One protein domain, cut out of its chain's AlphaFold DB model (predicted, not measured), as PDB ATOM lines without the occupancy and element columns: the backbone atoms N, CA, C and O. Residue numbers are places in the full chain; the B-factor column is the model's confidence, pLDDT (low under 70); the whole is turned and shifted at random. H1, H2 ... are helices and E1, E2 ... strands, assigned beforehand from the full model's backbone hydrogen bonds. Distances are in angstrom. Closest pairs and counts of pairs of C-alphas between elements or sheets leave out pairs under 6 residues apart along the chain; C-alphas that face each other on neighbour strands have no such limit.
ATOM      1  N   PRO A  46     109.807-204.233 288.302       87.94
ATOM      2  CA  PRO A  46     109.214-204.366 289.628       87.94
ATOM      3  C   PRO A  46     108.581-203.045 290.085       87.94
ATOM      4  O   PRO A  46     109.049-201.977 289.689       87.94
ATOM      5  N   ASP A  47     107.546-203.106 290.923       89.88
ATOM      6  CA  ASP A  47     106.809-201.912 291.370       89.88
ATOM      7  C   ASP A  47     107.703-200.906 292.122       89.88
ATOM      8  O   ASP A  47     107.478-199.695 292.085       89.88
ATOM      9  N   ASP A  48     108.746-201.402 292.782       93.81
ATOM     10  CA  ASP A  48     109.734-200.627 293.528       93.81
ATOM     11  C   ASP A  48     110.962-200.232 292.692       93.81
ATOM     12  O   ASP A  48     111.845-199.531 293.188       93.81
ATOM     13  N   ALA A  49     111.035-200.633 291.422       93.94
ATOM     14  CA  ALA A  49     112.167-200.310 290.569       93.94
ATOM     15  C   ALA A  49     112.135-198.838 290.135       93.94
ATOM     16  O   ALA A  49     111.137-198.334 289.617       93.94
ATOM     17  N   ALA A  50     113.268-198.156 290.285       94.19
ATOM     18  CA  ALA A  50     113.504-196.860 289.662       94.19
ATOM     19  C   ALA A  50     113.962-197.027 288.204       94.19
ATOM     20  O   ALA A  50     113.532-196.278 287.327       94.19
ATOM     21  N   VAL A  51     114.832-198.007 287.934       93.94
ATOM     22  CA  VAL A  51     115.393-198.283 286.601       93.94
ATOM     23  C   VAL A  51     116.003-199.691 286.545       93.94
ATOM     24  O   VAL A  51     116.313-200.287 287.573       93.94
ATOM     25  N   ARG A  52     116.174-200.245 285.338       94.38
ATOM     26  CA  ARG A  52     116.909-201.497 285.094       94.38
ATOM     27  C   ARG A  52     118.061-201.253 284.122       94.38
ATOM     28  O   ARG A  52     117.847-200.654 283.071       94.38
ATOM     29  N   VAL A  53     119.243-201.773 284.446       94.25
ATOM     30  CA  VAL A  53     120.483-201.656 283.666       94.25
ATOM     31  C   VAL A  53     121.011-203.056 283.352       94.25
ATOM     32  O   VAL A  53     121.509-203.749 284.233       94.25
ATOM     33  N   ASN A  54     120.852-203.510 282.103       92.38
ATOM     34  CA  ASN A  54     121.307-204.827 281.615       92.38
ATOM     35  C   ASN A  54     120.951-206.032 282.514       92.38
ATOM     36  O   ASN A  54     121.685-207.010 282.584       92.38
ATOM     37  N   GLY A  55     119.801-205.978 283.190       91.00
ATOM     38  CA  GLY A  55     119.329-207.039 284.085       91.00
ATOM     39  C   GLY A  55     119.357-206.651 285.562       91.00
ATOM     40  O   GLY A  55     118.425-207.029 286.274       91.00
ATOM     41  N   THR A  56     120.310-205.817 285.985       92.81
ATOM     42  CA  THR A  56     120.373-205.249 287.341       92.81
ATOM     43  C   THR A  56     119.230-204.260 287.550       92.81
ATOM     44  O   THR A  56     118.982-203.407 286.697       92.81
ATOM     45  N   VAL A  57     118.506-204.373 288.662       95.44
ATOM     46  CA  VAL A  57     117.448-203.428 289.047       95.44
ATOM     47  C   VAL A  57     118.014-202.463 290.074       95.44
ATOM     48  O   VAL A  57     118.592-202.908 291.055       95.44
ATOM     49  N   ILE A  58     117.809-201.169 289.844       94.38
ATOM     50  CA  ILE A  58     118.043-200.110 290.821       94.38
ATOM     51  C   ILE A  58     116.669-199.689 291.342       94.38
ATOM     52  O   ILE A  58     115.797-199.280 290.566       94.38
ATOM     53  N   THR A  59     116.458-199.826 292.639       97.56
ATOM     54  CA  THR A  59     115.199-199.568 293.341       97.56
ATOM     55  C   THR A  59     115.041-198.094 293.707       97.56
ATOM     56  O   THR A  59     115.999-197.324 293.778       97.56
ATOM     57  N   GLN A  60     113.804-197.682 293.973       96.38
ATOM     58  CA  GLN A  60     113.508-196.349 294.498       96.38
ATOM     59  C   GLN A  60     114.153-196.122 295.871       96.38
ATOM     60  O   GLN A  60     114.594-195.012 296.152       96.38
ATOM     61  N   ALA A  61     114.242-197.173 296.692       96.88
ATOM     62  CA  ALA A  61     114.868-197.115 298.007       96.88
ATOM     63  C   ALA A  61     116.379-196.862 297.914       96.88
ATOM     64  O   ALA A  61     116.897-196.050 298.669       96.88
ATOM     65  N   GLU A  62     117.080-197.487 296.964       96.19
ATOM     66  CA  GLU A  62     118.514-197.239 296.754       96.19
ATOM     67  C   GLU A  62     118.782-195.817 296.245       96.19
ATOM     68  O   GLU A  62     119.742-195.177 296.672       96.19
ATOM     69  N   VAL A  63     117.910-195.291 295.375       96.94
ATOM     70  CA  VAL A  63     117.986-193.885 294.946       96.94
ATOM     71  C   VAL A  63     117.811-192.950 296.141       96.94
ATOM     72  O   VAL A  63     118.583-192.006 296.293       96.94
ATOM     73  N   ASP A  64     116.822-193.214 296.995       95.88
ATOM     74  CA  ASP A  64     116.559-192.390 298.176       95.88
ATOM     75  C   ASP A  64     117.707-192.497 299.198       95.88
ATOM     76  O   ASP A  64     118.168-191.471 299.689       95.88
ATOM     77  N   ALA A  65     118.255-193.693 299.429       94.94
ATOM     78  CA  ALA A  65     119.412-193.903 300.300       94.94
ATOM     79  C   ALA A  65     120.658-193.157 299.799       94.94
ATOM     80  O   ALA A  65     121.397-192.566 300.586       94.94
ATOM     81  N   ARG A  66     120.880-193.123 298.479       93.81
ATOM     82  CA  ARG A  66     121.978-192.348 297.887       93.81
ATOM     83  C   ARG A  66     121.796-190.847 298.105       93.81
ATOM     84  O   ARG A  66     122.787-190.146 298.291       93.81
ATOM     85  N   ILE A  67     120.560-190.352 298.074       94.81
ATOM     86  CA  ILE A  67     120.259-188.949 298.378       94.81
ATOM     87  C   ILE A  67     120.494-188.660 299.856       94.81
ATOM     88  O   ILE A  67     121.152-187.670 300.154       94.81
ATOM     89  N   ASP A  68     120.007-189.522 300.749       92.31
ATOM     90  CA  ASP A  68     120.169-189.353 302.195       92.31
ATOM     91  C   ASP A  68     121.663-189.307 302.565       92.31
ATOM     92  O   ASP A  68     122.098-188.375 303.235       92.31
ATOM     93  N   TYR A  69     122.485-190.188 301.979       87.62
ATOM     94  CA  TYR A  69     123.946-190.134 302.112       87.62
ATOM     95  C   TYR A  69     124.540-188.772 301.699       87.62
ATOM     96  O   TYR A  69     125.387-188.214 302.396       87.62
ATOM     97  N   PHE A  70     124.101-188.198 300.572       87.44
ATOM     98  CA  PHE A  70     124.563-186.868 300.156       87.44
ATOM     99  C   PHE A  70     124.039-185.744 301.056       87.44
ATOM    100  O   PHE A  70     124.751-184.761 301.263       87.44
ATOM    101  N   SER A  71     122.820-185.868 301.580       89.44
ATOM    102  CA  SER A  71     122.246-184.924 302.541       89.44
ATOM    103  C   SER A  71     123.018-184.918 303.861       89.44
ATOM    104  O   SER A  71     123.227-183.840 304.419       89.44
ATOM    105  N   ASP A  72     123.487-186.079 304.318       87.12
ATOM    106  CA  ASP A  72     124.301-186.208 305.529       87.12
ATOM    107  C   ASP A  72     125.695-185.593 305.343       87.12
ATOM    108  O   ASP A  72     126.188-184.881 306.220       87.12
ATOM    109  N   LEU A  73     126.310-185.791 304.169       82.62
ATOM    110  CA  LEU A  73     127.598-185.175 303.827       82.62
ATOM    111  C   LEU A  73     127.516-183.656 303.633       82.62
ATOM    112  O   LEU A  73     128.467-182.938 303.948       82.62
ATOM    113  N   TYR A  74     126.399-183.158 303.097       86.50
ATOM    114  CA  TYR A  74     126.202-181.741 302.784       86.50
ATOM    115  C   TYR A  74     124.891-181.209 303.385       86.50
ATOM    116  O   TYR A  74     123.929-180.937 302.650       86.50
ATOM    117  N   PRO A  75     124.843-180.999 304.717       87.19
ATOM    118  CA  PRO A  75     123.626-180.581 305.399       87.19
ATOM    119  C   PRO A  75     123.059-179.278 304.824       87.19
ATOM    120  O   PRO A  75     123.765-178.285 304.653       87.19
ATOM    121  N   GLY A  76     121.758-179.277 304.526       84.12
ATOM    122  CA  GLY A  76     121.035-178.108 304.012       84.12
ATOM    123  C   GLY A  76     121.149-177.866 302.502       84.12
ATOM    124  O   GLY A  76     120.424-177.017 301.990       84.12
ATOM    125  N   MET A  77     121.990-178.612 301.774       83.62
ATOM    126  CA  MET A  77     122.063-178.523 300.305       83.62
ATOM    127  C   MET A  77     120.972-179.331 299.602       83.62
ATOM    128  O   MET A  77     120.510-178.940 298.532       83.62
ATOM    129  N   VAL A  78     120.555-180.452 300.192       85.38
ATOM    130  CA  VAL A  78     119.489-181.305 299.659       85.38
ATOM    131  C   VAL A  78     118.486-181.587 300.766       85.38
ATOM    132  O   VAL A  78     118.836-182.146 301.805       85.38
ATOM    133  N   THR A  79     117.232-181.199 300.538       86.31
ATOM    134  CA  THR A  79     116.117-181.456 301.455       86.31
ATOM    135  C   THR A  79     114.962-182.105 300.702       86.31
ATOM    136  O   THR A  79     114.757-181.841 299.515       86.31
ATOM    137  N   ARG A  80     114.198-182.966 301.383       86.62
ATOM    138  CA  ARG A  80     113.041-183.648 300.777       86.62
ATOM    139  C   ARG A  80     111.895-182.688 300.434       86.62
ATOM    140  O   ARG A  80     111.123-182.975 299.523       86.62
ATOM    141  N   ASP A  81     111.842-181.542 301.109       88.25
ATOM    142  CA  ASP A  81     110.854-180.483 300.878       88.25
ATOM    143  C   ASP A  81     111.251-179.521 299.741       88.25
ATOM    144  O   ASP A  81     110.487-178.614 299.402       88.25
ATOM    145  N   ASP A  82     112.431-179.696 299.132       87.56
ATOM    146  CA  ASP A  82     112.876-178.861 298.017       87.56
ATOM    147  C   ASP A  82     111.893-178.983 296.829       87.56
ATOM    148  O   ASP A  82     111.597-180.098 296.381       87.56
ATOM    149  N   PRO A  83     111.420-177.868 296.237       89.62
ATOM    150  CA  PRO A  83     110.583-177.894 295.032       89.62
ATOM    151  C   PRO A  83     111.195-178.692 293.865       89.62
ATOM    152  O   PRO A  83     110.483-179.190 292.990       89.62
ATOM    153  N   ASN A  84     112.521-178.826 293.841       91.94
ATOM    154  CA  ASN A  84     113.299-179.570 292.861       91.94
ATOM    155  C   ASN A  84     113.627-181.001 293.295       91.94
ATOM    156  O   ASN A  84     114.320-181.692 292.548       91.94
ATOM    157  N   PHE A  85     113.131-181.496 294.433       92.19
ATOM    158  CA  PHE A  85     113.465-182.832 294.938       92.19
ATOM    159  C   PHE A  85     113.200-183.933 293.902       92.19
ATOM    160  O   PHE A  85     114.017-184.824 293.692       92.19
ATOM    161  N   THR A  86     112.121-183.814 293.121       93.88
ATOM    162  CA  THR A  86     111.849-184.741 292.006       93.88
ATOM    163  C   THR A  86     112.945-184.714 290.928       93.88
ATOM    164  O   THR A  86     113.272-185.749 290.344       93.88
ATOM    165  N   LYS A  87     113.528-183.544 290.634       94.69
ATOM    166  CA  LYS A  87     114.655-183.413 289.698       94.69
ATOM    167  C   LYS A  87     115.927-184.024 290.287       94.69
ATOM    168  O   LYS A  87     116.637-184.694 289.540       94.69
ATOM    169  N   ILE A  88     116.165-183.833 291.587       94.50
ATOM    170  CA  ILE A  88     117.279-184.442 292.327       94.50
ATOM    171  C   ILE A  88     117.175-185.967 292.246       94.50
ATOM    172  O   ILE A  88     118.079-186.587 291.701       94.50
ATOM    173  N   ARG A  89     116.026-186.560 292.603       95.56
ATOM    174  CA  ARG A  89     115.793-188.013 292.482       95.56
ATOM    175  C   ARG A  89     116.092-188.558 291.088       95.56
ATOM    176  O   ARG A  89     116.773-189.567 290.944       95.56
ATOM    177  N   ARG A  90     115.617-187.878 290.035       96.12
ATOM    178  CA  ARG A  90     115.905-188.289 288.649       96.12
ATOM    179  C   ARG A  90     117.384-188.172 288.291       96.12
ATOM    180  O   ARG A  90     117.853-188.964 287.484       96.12
ATOM    181  N   GLN A  91     118.081-187.156 288.797       96.38
ATOM    182  CA  GLN A  91     119.515-187.006 288.567       96.38
ATOM    183  C   GLN A  91     120.279-188.125 289.267       96.38
ATOM    184  O   GLN A  91     121.018-188.830 288.595       96.38
ATOM    185  N   THR A  92     119.999-188.371 290.546       95.69
ATOM    186  CA  THR A  92     120.621-189.455 291.309       95.69
ATOM    187  C   THR A  92     120.399-190.810 290.644       95.69
ATOM    188  O   THR A  92     121.355-191.549 290.439       95.69
ATOM    189  N   ALA A  93     119.171-191.116 290.209       97.06
ATOM    190  CA  ALA A  93     118.897-192.354 289.483       97.06
ATOM    191  C   ALA A  93     119.719-192.471 288.184       97.06
ATOM    192  O   ALA A  93     120.214-193.549 287.870       97.06
ATOM    193  N   ARG A  94     119.903-191.375 287.429       97.06
ATOM    194  CA  ARG A  94     120.770-191.373 286.235       97.06
ATOM    195  C   ARG A  94     122.237-191.596 286.582       97.06
ATOM    196  O   ARG A  94     122.904-192.333 285.868       97.06
ATOM    197  N   ASP A  95     122.726-190.972 287.644       95.50
ATOM    198  CA  ASP A  95     124.116-191.128 288.076       95.50
ATOM    199  C   ASP A  95     124.384-192.578 288.505       95.50
ATOM    200  O   ASP A  95     125.411-193.149 288.154       95.50
ATOM    201  N   MET A  96     123.415-193.217 289.167       96.25
ATOM    202  CA  MET A  96     123.482-194.640 289.505       96.25
ATOM    203  C   MET A  96     123.450-195.548 288.267       96.25
ATOM    204  O   MET A  96     124.147-196.556 288.238       96.25
ATOM    205  N   VAL A  97     122.696-195.188 287.219       96.44
ATOM    206  CA  VAL A  97     122.745-195.909 285.932       96.44
ATOM    207  C   VAL A  97     124.135-195.834 285.314       96.44
ATOM    208  O   VAL A  97     124.638-196.851 284.843       96.44
ATOM    209  N   TRP A  98     124.757-194.653 285.306       94.12
ATOM    210  CA  TRP A  98     126.113-194.496 284.780       94.12
ATOM    211  C   TRP A  98     127.127-195.317 285.567       94.12
ATOM    212  O   TRP A  98     127.870-196.078 284.955       94.12
ATOM    213  N   ALA A  99     127.084-195.247 286.898       89.00
ATOM    214  CA  ALA A  99     127.957-196.040 287.757       89.00
ATOM    215  C   ALA A  99     127.795-197.553 287.513       89.00
ATOM    216  O   ALA A  99     128.781-198.281 287.436       89.00
ATOM    217  N   GLU A 100     126.563-198.034 287.329       92.12
ATOM    218  CA  GLU A 100     126.310-199.449 287.042       92.12
ATOM    219  C   GLU A 100     126.818-199.861 285.652       92.12
ATOM    220  O   GLU A 100     127.371-200.949 285.495       92.12
ATOM    221  N   LEU A 101     126.681-198.999 284.639       91.75
ATOM    222  CA  LEU A 101     127.251-199.249 283.310       91.75
ATOM    223  C   LEU A 101     128.782-199.293 283.346       91.75
ATOM    224  O   LEU A 101     129.376-200.166 282.716       91.75
ATOM    225  N   GLU A 102     129.415-198.377 284.079       87.19
ATOM    226  CA  GLU A 102     130.868-198.356 284.277       87.19
ATOM    227  C   GLU A 102     131.346-199.628 284.983       87.19
ATOM    228  O   GLU A 102     132.270-200.283 284.500       87.19
ATOM    229  N   ARG A 103     130.658-200.040 286.057       86.25
ATOM    230  CA  ARG A 103     130.945-201.282 286.787       86.25
ATOM    231  C   ARG A 103     130.848-202.509 285.879       86.25
ATOM    232  O   ARG A 103     131.774-203.315 285.835       86.25
ATOM    233  N   GLN A 104     129.757-202.643 285.124       88.56
ATOM    234  CA  GLN A 104     129.573-203.762 284.194       88.56
ATOM    235  C   GLN A 104     130.608-203.755 283.062       88.56
ATOM    236  O   GLN A 104     131.033-204.816 282.605       88.56
ATOM    237  N   GLU A 105     131.028-202.576 282.596       87.56
ATOM    238  CA  GLU A 105     132.080-202.462 281.586       87.56
ATOM    239  C   GLU A 105     133.447-202.869 282.134       87.56
ATOM    240  O   GLU A 105     134.195-203.553 281.432       87.56
ATOM    241  N   ALA A 106     133.762-202.479 283.371       84.31
ATOM    242  CA  ALA A 106     134.966-202.907 284.067       84.31
ATOM    243  C   ALA A 106     134.992-204.438 284.212       84.31
ATOM    244  O   ALA A 106     135.949-205.071 283.769       84.31
ATOM    245  N   GLU A 107     133.899-205.045 284.684       83.69
ATOM    246  CA  GLU A 107     133.763-206.507 284.777       83.69
ATOM    247  C   GLU A 107     133.905-207.196 283.418       83.69
ATOM    248  O   GLU A 107     134.631-208.179 283.291       83.69
ATOM    249  N   ARG A 108     133.270-206.658 282.370       83.94
ATOM    250  CA  ARG A 108     133.368-207.195 281.005       83.94
ATOM    251  C   ARG A 108     134.795-207.169 280.455       83.94
ATOM    252  O   ARG A 108     135.117-207.956 279.567       83.94
ATOM    253  N   ARG A 109     135.623-206.236 280.923       84.12
ATOM    254  CA  ARG A 109     137.032-206.092 280.532       84.12
ATOM    255  C   ARG A 109     137.990-206.798 281.490       84.12
ATOM    256  O   ARG A 109     139.191-206.568 281.378       84.12
ATOM    257  N   ASP A 110     137.472-207.594 282.427       80.62
ATOM    258  CA  ASP A 110     138.244-208.216 283.507       80.62
ATOM    259  C   ASP A 110     139.048-207.190 284.333       80.62
ATOM    260  O   ASP A 110     140.055-207.512 284.964       80.62
ATOM    261  N   ILE A 111     138.587-205.934 284.357       75.62
ATOM    262  CA  ILE A 111     139.075-204.894 285.261       75.62
ATOM    263  C   ILE A 111     138.374-205.146 286.594       75.62
ATOM    264  O   ILE A 111     137.351-204.550 286.922       75.62
ATOM    265  N   SER A 112     138.899-206.119 287.330       71.25
ATOM    266  CA  SER A 112     138.467-206.447 288.684       71.25
ATOM    267  C   SER A 112     139.574-206.082 289.655       71.25
ATOM    268  O   SER A 112     140.744-206.326 289.370       71.25
TER     269      SER A 112
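Overview. This is residues 46 to 112 of the 161 residues of an uncharacterized protein of Gaiellales bacterium (UniProt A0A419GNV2). A small two-stranded hairpin, E1 and E2, packs on the long helix H2, which makes most of the length, and the shorter helix H1, following straight on from E2, crosses H2. A long link folds back from the end of H1 to the beginning of H2, and residues 105 to 110 stick out at the far end. The printed part has 67 residues, with two named strands and two named helices in the order E1, E2, H1, H2; the sheet E1 - E2 is antiparallel and the class is mostly helix. The whole is loose, with a radius of gyration of the C-alphas of 13.7 A, and only just flat, spanning 41 by 28 by 15 A.

Along the chain. E1 is residues 49 to 53, beginning at C-alpha 49 (112.167, -200.310, 290.569), and E2 is residues 56 to 59. H1, residues 60 to 73, measures 20.3 A from first to last C-alpha. H2, residues 85 to 108, measures 34.4 A and ends at C-alpha 108 (133.368, -207.195, 281.005).

Arrangement. E1 and E2 form an antiparallel hairpin at 158 degrees, with N 50 and O 58 2.8 A apart and N 58 and O 51 2.9 A apart, both within hydrogen-bond range. The closest C-alphas of E1 and H2, those of Val 53 and Val 97, are 6.6 A apart. The closest C-alphas of E2 and H2, those of Ile 58 and Met 96, are 7.8 A apart. H1 touches H2 with residues 63 to 67 alone, closest at the C-alphas of Val 63 and Ala 93, 5.7 A apart. Their lines are about perpendicular, at 78 degrees. In H1 and H2 every O i to N i+4 pair is within hydrogen-bond range.

Size, cuts and confidence. The two C-alphas farthest apart, those of Asp 81 and Asp 110, are 42.7 A apart. The printed part has no cut. The link from H1 to H2, 11 residues, is long, and residues 72 to 77 stand free. The mean pLDDT of the printed part is 90.7, and no printed residue is under 70.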